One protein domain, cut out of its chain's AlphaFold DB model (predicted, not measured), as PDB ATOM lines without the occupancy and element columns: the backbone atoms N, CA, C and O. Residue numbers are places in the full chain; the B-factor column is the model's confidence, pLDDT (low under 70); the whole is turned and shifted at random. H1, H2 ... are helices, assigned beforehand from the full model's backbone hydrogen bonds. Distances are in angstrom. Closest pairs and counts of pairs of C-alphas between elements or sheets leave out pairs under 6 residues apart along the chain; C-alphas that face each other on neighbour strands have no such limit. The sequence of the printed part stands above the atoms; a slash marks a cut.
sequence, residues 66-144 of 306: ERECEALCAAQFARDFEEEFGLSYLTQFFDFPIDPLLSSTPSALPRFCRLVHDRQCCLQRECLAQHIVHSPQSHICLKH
ATOM      1  N   GLU A  66     114.857  76.674  64.436       59.91
ATOM      2  CA  GLU A  66     113.984  76.325  65.569       59.91
ATOM      3  C   GLU A  66     113.840  77.503  66.543       59.91
ATOM      4  O   GLU A  66     112.735  77.837  66.962       59.91
ATOM      5  N   ARG A  67     114.931  78.225  66.827       68.62
ATOM      6  CA  ARG A  67     114.874  79.417  67.687       68.62
ATOM      7  C   ARG A  67     114.094  80.562  67.044       68.62
ATOM      8  O   ARG A  67     113.360  81.268  67.734       68.62
ATOM      9  N   GLU A  68     114.212  80.742  65.729       81.50
ATOM     10  CA  GLU A  68     113.448  81.752  64.989       81.50
ATOM     11  C   GLU A  68     111.942  81.457  64.988       81.50
ATOM     12  O   GLU A  68     111.133  82.372  65.174       81.50
ATOM     13  N   CYS A  69     111.540  80.195  64.814       88.00
ATOM     14  CA  CYS A  69     110.124  79.834  64.808       88.00
ATOM     15  C   CYS A  69     109.511  79.895  66.222       88.00
ATOM     16  O   CYS A  69     108.389  80.382  66.380       88.00
ATOM     17  N   GLU A  70     110.245  79.479  67.262       88.00
ATOM     18  CA  GLU A  70     109.793  79.587  68.653       88.00
ATOM     19  C   GLU A  70     109.597  81.050  69.043       88.00
ATOM     20  O   GLU A  70     108.562  81.406  69.616       88.00
ATOM     21  N   ALA A  71     110.545  81.911  68.659       88.06
ATOM     22  CA  ALA A  71     110.442  83.353  68.839       88.06
ATOM     23  C   ALA A  71     109.234  83.936  68.090       88.06
ATOM     24  O   ALA A  71     108.529  84.787  68.636       88.06
ATOM     25  N   LEU A  72     108.937  83.461  66.876       92.38
ATOM     26  CA  LEU A  72     107.757  83.880  66.116       92.38
ATOM     27  C   LEU A  72     106.454  83.502  66.831       92.38
ATOM     28  O   LEU A  72     105.572  84.352  66.985       92.38
ATOM     29  N   CYS A  73     106.335  82.258  67.300       93.50
ATOM     30  CA  CYS A  73     105.156  81.797  68.031       93.50
ATOM     31  C   CYS A  73     105.009  82.499  69.390       93.50
ATOM     32  O   CYS A  73     103.897  82.863  69.772       93.50
ATOM     33  N   ALA A  74     106.112  82.749  70.101       91.31
ATOM     34  CA  ALA A  74     106.116  83.521  71.342       91.31
ATOM     35  C   ALA A  74     105.707  84.986  71.108       91.31
ATOM     36  O   ALA A  74     104.899  85.527  71.859       91.31
ATOM     37  N   ALA A  75     106.198  85.615  70.037       92.75
ATOM     38  CA  ALA A  75     105.833  86.982  69.680       92.75
ATOM     39  C   ALA A  75     104.363  87.103  69.257       92.75
ATOM     40  O   ALA A  75     103.725  88.107  69.564       92.75
ATOM     41  N   GLN A  76     103.816  86.106  68.549       95.12
ATOM     42  CA  GLN A  76     102.386  86.051  68.231       95.12
ATOM     43  C   GLN A  76     101.550  85.941  69.509       95.12
ATOM     44  O   GLN A  76     100.680  86.774  69.729       95.12
ATOM     45  N   PHE A  77     101.888  84.992  70.384       94.69
ATOM     46  CA  PHE A  77     101.222  84.824  71.672       94.69
ATOM     47  C   PHE A  77     101.241  86.103  72.520       94.69
ATOM     48  O   PHE A  77     100.204  86.504  73.036       94.69
ATOM     49  N   ALA A  78     102.389  86.782  72.621       94.06
ATOM     50  CA  ALA A  78     102.510  88.021  73.388       94.06
ATOM     51  C   ALA A  78     101.618  89.148  72.838       94.06
ATOM     52  O   ALA A  78     101.020  89.882  73.623       94.06
ATOM     53  N   ARG A  79     101.495  89.269  71.506       96.00
ATOM     54  CA  ARG A  79     100.589  90.242  70.872       96.00
ATOM     55  C   ARG A  79      99.123  89.915  71.128       96.00
ATOM     56  O   ARG A  79      98.370  90.805  71.499       96.00
ATOM     57  N   ASP A  80      98.732  88.656  70.943       96.62
ATOM     58  CA  ASP A  80      97.341  88.234  71.145       96.62
ATOM     59  C   ASP A  80      96.935  88.364  72.618       96.62
ATOM     60  O   ASP A  80      95.806  88.730  72.933       96.62
ATOM     61  N   PHE A  81      97.876  88.119  73.533       95.12
ATOM     62  CA  PHE A  81      97.690  88.384  74.953       95.12
ATOM     63  C   PHE A  81      97.439  89.871  75.216       95.12
ATOM     64  O   PHE A  81      96.483  90.218  75.907       95.12
ATOM     65  N   GLU A  82      98.259  90.755  74.646       94.88
ATOM     66  CA  GLU A  82      98.085  92.199  74.804       94.88
ATOM     67  C   GLU A  82      96.752  92.687  74.216       94.88
ATOM     68  O   GLU A  82      96.088  93.520  74.828       94.88
ATOM     69  N   GLU A  83      96.303  92.120  73.094       95.00
ATOM     70  CA  GLU A  83      94.988  92.417  72.512       95.00
ATOM     71  C   GLU A  83      93.827  91.967  73.419       95.00
ATOM     72  O   GLU A  83      92.867  92.712  73.619       95.00
ATOM     73  N   GLU A  84      93.907  90.768  73.999       93.56
ATOM     74  CA  GLU A  84      92.833  90.186  74.819       93.56
ATOM     75  C   GLU A  84      92.748  90.766  76.238       93.56
ATOM     76  O   GLU A  84      91.660  90.820  76.831       93.56
ATOM     77  N   PHE A  85      93.888  91.177  76.801       92.31
ATOM     78  CA  PHE A  85      94.005  91.591  78.200       92.31
ATOM     79  C   PHE A  85      94.404  93.057  78.393       92.31
ATOM     80  O   PHE A  85      94.306  93.558  79.513       92.31
ATOM     81  N   GLY A  86      94.823  93.762  77.339       92.12
ATOM     82  CA  GLY A  86      95.249  95.163  77.416       92.12
ATOM     83  C   GLY A  86      96.527  95.379  78.233       92.12
ATOM     84  O   GLY A  86      96.766  96.491  78.703       92.12
ATOM     85  N   LEU A  87      97.314  94.319  78.444       89.69
ATOM     86  CA  LEU A  87      98.538  94.317  79.241       89.69
ATOM     87  C   LEU A  87      99.654  93.619  78.472       89.69
ATOM     88  O   LEU A  87      99.439  92.590  77.833       89.69
ATOM     89  N   SER A  88     100.866  94.154  78.570       89.56
ATOM     90  CA  SER A  88     102.026  93.552  77.920       89.56
ATOM     91  C   SER A  88     102.393  92.234  78.598       89.56
ATOM     92  O   SER A  88     102.829  92.226  79.751       89.56
ATOM     93  N   TYR A  89     102.313  91.128  77.857       87.12
ATOM     94  CA  TYR A  89     102.729  89.817  78.363       87.12
ATOM     95  C   TYR A  89     104.190  89.808  78.849       87.12
ATOM     96  O   TYR A  89     104.514  89.198  79.858       87.12
ATOM     97  N   LEU A  90     105.076  90.524  78.148       85.19
ATOM     98  CA  LEU A  90     106.519  90.500  78.407       85.19
ATOM     99  C   LEU A  90     106.959  91.377  79.584       85.19
ATOM    100  O   LEU A  90     108.064  91.200  80.088       85.19
ATOM    101  N   THR A  91     106.156  92.373  79.966       82.75
ATOM    102  CA  THR A  91     106.592  93.402  80.930       82.75
ATOM    103  C   THR A  91     105.623  93.647  82.076       82.75
ATOM    104  O   THR A  91     106.020  94.236  83.079       82.75
ATOM    105  N   GLN A  92     104.363  93.231  81.939       79.75
ATOM    106  CA  GLN A  92     103.297  93.535  82.895       79.75
ATOM    107  C   GLN A  92     102.575  92.292  83.409       79.75
ATOM    108  O   GLN A  92     101.921  92.389  84.442       79.75
ATOM    109  N   PHE A  93     102.684  91.156  82.718       80.56
ATOM    110  CA  PHE A  93     102.136  89.888  83.177       80.56
ATOM    111  C   PHE A  93     103.218  89.035  83.819       80.56
ATOM    112  O   PHE A  93     104.324  88.906  83.291       80.56
ATOM    113  N   PHE A  94     102.870  88.412  84.936       76.38
ATOM    114  CA  PHE A  94     103.747  87.477  85.613       76.38
ATOM    115  C   PHE A  94     103.116  86.093  85.575       76.38
ATOM    116  O   PHE A  94     102.175  85.797  86.308       76.38
ATOM    117  N   ASP A  95     103.658  85.217  84.725       71.62
ATOM    118  CA  ASP A  95     103.330  83.789  84.786       71.62
ATOM    119  C   ASP A  95     103.548  83.269  86.202       71.62
ATOM    120  O   ASP A  95     102.733  82.498  86.704       71.62
ATOM    121  N   PHE A  96     104.652  83.722  86.806       72.06
ATOM    122  CA  PHE A  96     105.122  83.392  88.133       72.06
ATOM    123  C   PHE A  96     105.419  84.666  88.949       72.06
ATOM    124  O   PHE A  96     106.234  85.486  88.518       72.06
ATOM    125  N   PRO A  97     104.862  84.806  90.168       67.50
ATOM    126  CA  PRO A  97     103.742  84.024  90.700       67.50
ATOM    127  C   PRO A  97     102.480  84.267  89.857       67.50
ATOM    128  O   PRO A  97     102.340  85.360  89.325       67.50
ATOM    129  N   ILE A  98     101.569  83.282  89.778       76.56
ATOM    130  CA  ILE A  98     100.336  83.363  88.962       76.56
ATOM    131  C   ILE A  98      99.672  84.730  89.110       76.56
ATOM    132  O   ILE A  98      99.221  85.073  90.213       76.56
ATOM    133  N   ASP A  99      99.606  85.465  88.001       80.38
ATOM    134  CA  ASP A  99      99.074  86.816  87.984       80.38
ATOM    135  C   ASP A  99      97.596  86.853  88.426       80.38
ATOM    136  O   ASP A  99      96.767  86.076  87.922       80.38
ATOM    137  N   PRO A 100      97.238  87.801  89.309       81.81
ATOM    138  CA  PRO A 100      95.865  88.156  89.650       81.81
ATOM    139  C   PRO A 100      94.872  88.191  88.496       81.81
ATOM    140  O   PRO A 100      93.712  87.793  88.650       81.81
ATOM    141  N   LEU A 101      95.328  88.664  87.340       85.88
ATOM    142  CA  LEU A 101      94.552  88.818  86.125       85.88
ATOM    143  C   LEU A 101      93.831  87.529  85.737       85.88
ATOM    144  O   LEU A 101      92.658  87.593  85.366       85.88
ATOM    145  N   LEU A 102      94.484  86.370  85.875       86.81
ATOM    146  CA  LEU A 102      93.884  85.084  85.516       86.81
ATOM    147  C   LEU A 102      92.700  84.726  86.414       86.81
ATOM    148  O   LEU A 102      91.766  84.088  85.939       86.81
ATOM    149  N   SER A 103      92.722  85.185  87.670       85.19
ATOM    150  CA  SER A 103      91.669  84.945  88.664       85.19
ATOM    151  C   SER A 103      90.566  86.015  88.689       85.19
ATOM    152  O   SER A 103      89.490  85.786  89.236       85.19
ATOM    153  N   SER A 104      90.807  87.167  88.052       83.50
ATOM    154  CA  SER A 104      89.977  88.377  88.176       83.50
ATOM    155  C   SER A 104      88.544  88.243  87.653       83.50
ATOM    156  O   SER A 104      87.632  88.900  88.152       83.50
ATOM    157  N   THR A 105      88.328  87.419  86.623       85.00
ATOM    158  CA  THR A 105      87.009  87.198  86.021       85.00
ATOM    159  C   THR A 105      86.838  85.735  85.614       85.00
ATOM    160  O   THR A 105      87.817  85.108  85.203       85.00
ATOM    161  N   PRO A 106      85.601  85.194  85.602       84.00
ATOM    162  CA  PRO A 106      85.349  83.816  85.164       84.00
ATOM    163  C   PRO A 106      85.828  83.524  83.735       84.00
ATOM    164  O   PRO A 106      86.139  82.389  83.393       84.00
ATOM    165  N   SER A 107      85.901  84.554  82.886       90.06
ATOM    166  CA  SER A 107      86.361  84.446  81.499       90.06
ATOM    167  C   SER A 107      87.868  84.647  81.305       90.06
ATOM    168  O   SER A 107      88.347  84.445  80.191       90.06
ATOM    169  N   ALA A 108      88.622  85.088  82.316       91.75
ATOM    170  CA  ALA A 108      90.050  85.383  82.154       91.75
ATOM    171  C   ALA A 108      90.867  84.109  81.908       91.75
ATOM    172  O   ALA A 108      91.519  84.004  80.869       91.75
ATOM    173  N   LEU A 109      90.762  83.117  82.798       91.69
ATOM    174  CA  LEU A 109      91.462  81.839  82.652       91.69
ATOM    175  C   LEU A 109      91.107  81.109  81.334       91.69
ATOM    176  O   LEU A 109      92.032  80.753  80.605       91.69
ATOM    177  N   PRO A 110      89.826  80.958  80.929       94.12
ATOM    178  CA  PRO A 110      89.493  80.365  79.631       94.12
ATOM    179  C   PRO A 110      90.089  81.109  78.428       94.12
ATOM    180  O   PRO A 110      90.565  80.471  77.488       94.12
ATOM    181  N   ARG A 111      90.091  82.453  78.442       94.75
ATOM    182  CA  ARG A 111      90.699  83.254  77.365       94.75
ATOM    183  C   ARG A 111      92.208  83.060  77.309       94.75
ATOM    184  O   ARG A 111      92.731  82.832  76.221       94.75
ATOM    185  N   PHE A 112      92.879  83.078  78.459       94.81
ATOM    186  CA  PHE A 112      94.312  82.810  78.556       94.81
ATOM    187  C   PHE A 112      94.648  81.411  78.029       94.81
ATOM    188  O   PHE A 112      95.510  81.264  77.168       94.81
ATOM    189  N   CYS A 113      93.901  80.388  78.444       95.44
ATOM    190  CA  CYS A 113      94.149  79.019  78.006       95.44
ATOM    191  C   CYS A 113      93.887  78.775  76.524       95.44
ATOM    192  O   CYS A 113      94.575  77.955  75.918       95.44
ATOM    193  N   ARG A 114      92.964  79.520  75.908       96.62
ATOM    194  CA  ARG A 114      92.831  79.533  74.448       96.62
ATOM    195  C   ARG A 114      94.107  80.057  73.781       96.62
ATOM    196  O   ARG A 114      94.605  79.395  72.881       96.62
ATOM    197  N   LEU A 115      94.679  81.165  74.261       96.19
ATOM    198  CA  LEU A 115      95.937  81.698  73.717       96.19
ATOM    199  C   LEU A 115      97.101  80.711  73.882       96.19
ATOM    200  O   LEU A 115      97.905  80.542  72.969       96.19
ATOM    201  N   VAL A 116      97.180  80.018  75.023       95.19
ATOM    202  CA  VAL A 116      98.196  78.976  75.254       95.19
ATOM    203  C   VAL A 116      98.030  77.819  74.267       95.19
ATOM    204  O   VAL A 116      99.015  77.324  73.717       95.19
ATOM    205  N   HIS A 117      96.791  77.404  74.003       95.50
ATOM    206  CA  HIS A 117      96.504  76.374  73.012       95.50
ATOM    207  C   HIS A 117      96.888  76.830  71.596       95.50
ATOM    208  O   HIS A 117      97.528  76.080  70.859       95.50
ATOM    209  N   ASP A 118      96.571  78.072  71.224       95.25
ATOM    210  CA  ASP A 118      96.935  78.647  69.926       95.25
ATOM    211  C   ASP A 118      98.463  78.749  69.763       95.25
ATOM    212  O   ASP A 118      99.000  78.398  68.706       95.25
ATOM    213  N   ARG A 119      99.192  79.110  70.832       94.69
ATOM    214  CA  ARG A 119     100.664  79.070  70.869       94.69
ATOM    215  C   ARG A 119     101.189  77.657  70.628       94.69
ATOM    216  O   ARG A 119     102.072  77.475  69.793       94.69
ATOM    217  N   GLN A 120     100.644  76.654  71.315       93.44
ATOM    218  CA  GLN A 120     101.054  75.259  71.128       93.44
ATOM    219  C   GLN A 120     100.770  74.775  69.698       93.44
ATOM    220  O   GLN A 120     101.598  74.082  69.106       93.44
ATOM    221  N   CYS A 121      99.649  75.188  69.105       93.50
ATOM    222  CA  CYS A 121      99.349  74.907  67.704       93.50
ATOM    223  C   CYS A 121     100.334  75.586  66.746       93.50
ATOM    224  O   CYS A 121     100.726  74.974  65.752       93.50
ATOM    225  N   CYS A 122     100.761  76.819  67.029       93.69
ATOM    226  CA  CYS A 122     101.814  77.483  66.262       93.69
ATOM    227  C   CYS A 122     103.118  76.677  66.314       93.69
ATOM    228  O   CYS A 122     103.661  76.338  65.267       93.69
ATOM    229  N   LEU A 123     103.560  76.272  67.509       92.12
ATOM    230  CA  LEU A 123     104.785  75.483  67.690       92.12
ATOM    231  C   LEU A 123     104.718  74.139  66.946       92.12
ATOM    232  O   LEU A 123     105.661  73.745  66.269       92.12
ATOM    233  N   GLN A 124     103.583  73.444  66.983       91.31
ATOM    234  CA  GLN A 124     103.427  72.186  66.245       91.31
ATOM    235  C   GLN A 124     103.465  72.374  64.724       91.31
ATOM    236  O   GLN A 124     104.005  71.530  64.010       91.31
ATOM    237  N   ARG A 125     102.874  73.458  64.209       90.62
ATOM    238  CA  ARG A 125     102.735  73.682  62.761       90.62
ATOM    239  C   ARG A 125     103.964  74.322  62.134       90.62
ATOM    240  O   ARG A 125     104.347  73.923  61.040       90.62
ATOM    241  N   GLU A 126     104.535  75.313  62.806       89.75
ATOM    242  CA  GLU A 126     105.620  76.144  62.282       89.75
ATOM    243  C   GLU A 126     106.993  75.661  62.778       89.75
ATOM    244  O   GLU A 126     107.957  75.734  62.022       89.75
ATOM    245  N   CYS A 127     107.078  75.100  63.995       88.25
ATOM    246  CA  CYS A 127     108.323  74.553  64.560       88.25
ATOM    247  C   CYS A 127     108.436  73.030  64.495       88.25
ATOM    248  O   CYS A 127     109.427  72.474  64.954       88.25
ATOM    249  N   LEU A 128     107.420  72.333  63.968       87.31
ATOM    250  CA  LEU A 128     107.365  70.865  63.951       87.31
ATOM    251  C   LEU A 128     107.542  70.234  65.346       87.31
ATOM    252  O   LEU A 128     107.983  69.087  65.462       87.31
ATOM    253  N   ALA A 129     107.179  70.968  66.404       84.94
ATOM    254  CA  ALA A 129     107.311  70.506  67.778       84.94
ATOM    255  C   ALA A 129     106.486  69.227  67.982       84.94
ATOM    256  O   ALA A 129     105.260  69.230  67.861       84.94
ATOM    257  N   GLN A 130     107.158  68.117  68.295       82.50
ATOM    258  CA  GLN A 130     106.505  66.812  68.470       82.50
ATOM    259  C   GLN A 130     105.847  66.655  69.845       82.50
ATOM    260  O   GLN A 130     105.005  65.777  70.049       82.50
ATOM    261  N   HIS A 131     106.217  67.519  70.789       82.06
ATOM    262  CA  HIS A 131     105.786  67.473  72.177       82.06
ATOM    263  C   HIS A 131     105.228  68.828  72.624       82.06
ATOM    264  O   HIS A 131     105.430  69.857  71.975       82.06
ATOM    265  N   ILE A 132     104.474  68.814  73.725       80.25
ATOM    266  CA  ILE A 132     104.031  70.046  74.380       80.25
ATOM    267  C   ILE A 132     105.262  70.698  74.992       80.25
ATOM    268  O   ILE A 132     105.919  70.072  75.822       80.25
ATOM    269  N   VAL A 133     105.556  71.937  74.592       81.44
ATOM    270  CA  VAL A 133     106.653  72.691  75.197       81.44
ATOM    271  C   VAL A 133     106.275  72.958  76.642       81.44
ATOM    272  O   VAL A 133     105.228  73.546  76.924       81.44
ATOM    273  N   HIS A 134     107.100  72.464  77.555       81.62
ATOM    274  CA  HIS A 134     106.847  72.644  78.965       81.62
ATOM    275  C   HIS A 134     107.112  74.095  79.371       81.62
ATOM    276  O   HIS A 134     108.149  74.676  79.081       81.62
ATOM    277  N   SER A 135     106.112  74.689  80.005       83.56
ATOM    278  CA  SER A 135     106.121  76.059  80.507       83.56
ATOM    279  C   SER A 135     105.071  76.214  81.608       83.56
ATOM    280  O   SER A 135     104.104  75.433  81.625       83.56
ATOM    281  N   PRO A 136     105.165  77.254  82.453       84.06
ATOM    282  CA  PRO A 136     104.126  77.571  83.432       84.06
ATOM    283  C   PRO A 136     102.736  77.700  82.796       84.06
ATOM    284  O   PRO A 136     101.754  77.178  83.322       84.06
ATOM    285  N   GLN A 137     102.639  78.304  81.607       88.38
ATOM    286  CA  GLN A 137     101.345  78.458  80.934       88.38
ATOM    287  C   GLN A 137     100.785  77.108  80.459       88.38
ATOM    288  O   GLN A 137      99.592  76.845  80.607       88.38
ATOM    289  N   SER A 138     101.636  76.229  79.912       88.94
ATOM    290  CA  SER A 138     101.224  74.878  79.502       88.94
ATOM    291  C   SER A 138     100.783  74.030  80.702       88.94
ATOM    292  O   SER A 138      99.836  73.251  80.591       88.94
ATOM    293  N   HIS A 139     101.418  74.220  81.863       86.62
ATOM    294  CA  HIS A 139     101.035  73.571  83.111       86.62
ATOM    295  C   HIS A 139      99.623  73.999  83.527       86.62
ATOM    296  O   HIS A 139      98.754  73.142  83.694       86.62
ATOM    297  N   ILE A 140      99.371  75.310  83.589       89.31
ATOM    298  CA  ILE A 140      98.057  75.862  83.943       89.31
ATOM    299  C   ILE A 140      96.987  75.371  82.961       89.31
ATOM    300  O   ILE A 140      95.944  74.878  83.373       89.31
ATOM    301  N   CYS A 141      97.232  75.488  81.657       92.56
ATOM    302  CA  CYS A 141      96.158  75.416  80.669       92.56
ATOM    303  C   CYS A 141      96.001  74.081  79.946       92.56
ATOM    304  O   CYS A 141      94.905  73.783  79.475       92.56
ATOM    305  N   LEU A 142      97.069  73.291  79.829       91.19
ATOM    306  CA  LEU A 142      97.041  72.016  79.105       91.19
ATOM    307  C   LEU A 142      97.084  70.811  80.048       91.19
ATOM    308  O   LEU A 142      96.528  69.771  79.706       91.19
ATOM    309  N   LYS A 143      97.723  70.938  81.220       89.38
ATOM    310  CA  LYS A 143      97.847  69.841  82.194       89.38
ATOM    311  C   LYS A 143      96.831  69.931  83.338       89.38
ATOM    312  O   LYS A 143      96.219  68.923  83.669       89.38
ATOM    313  N   HIS A 144      96.636  71.118  83.918       90.44
ATOM    314  CA  HIS A 144      95.914  71.293  85.189       90.44
ATOM    315  C   HIS A 144      94.755  72.289  85.130       90.44
ATOM    316  O   HIS A 144      94.349  72.834  86.154       90.44
TER     317      HIS A 144
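AT A GLANCE: This is residues 66 to 144 of the 306 residues of an uncharacterized protein of Globodera pallida (UniProt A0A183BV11). Two long helices, H1 and H3, lie side by side and run opposite ways; the short helix H4 packs crosswise on H3, on the side away from H1. Tiny H2 sits at the beginning of H3, after a long loop. The printed part has 79 residues with four named helices, H1 to H4 in order, and no named strand: all helix, compact, radius of gyration of the C-alphas 12.2 A, spans 35 by 24 by 19 A.

IN THESE COORDINATES: Find C-alpha 66 at (113.984, 76.325, 65.569); from there H1, residues 66 to 85, runs 28.1 A. H2 is residues 100 to 103. H3, residues 108 to 126, runs 26.9 A from (90.050, 85.383, 82.154). H4, residues 136 to 143, ends at (97.847, 69.841, 82.194).

HOW THE PARTS SIT: Look first at H3, the hub. H1 touches it at a shallow tilt of 24 degrees, closest C-alphas Cys 73 and Cys 122, 5.7 A. H4 touches residues 112 to 117 of H3 alone, about perpendicular at 90 degrees, closest C-alphas Cys 113 and Cys 141, 4.9 A. H2 and H3 touch only at the corner, closest C-alphas Leu 102 and Leu 109, 5.0 A. H1 and H4 are apart. Every O i to N i+4 pair is within hydrogen-bond range in H1, H3 and H4; H2 is too short for one.

THE WHOLE: The C-alphas farthest apart, Glu 66 and Thr 105, are 35.6 A apart. The printed part has no cut; the H1 to H2 link, residues 86 to 99, is long. Look for pLDDT under 70 at residues 66 to 67 and 97.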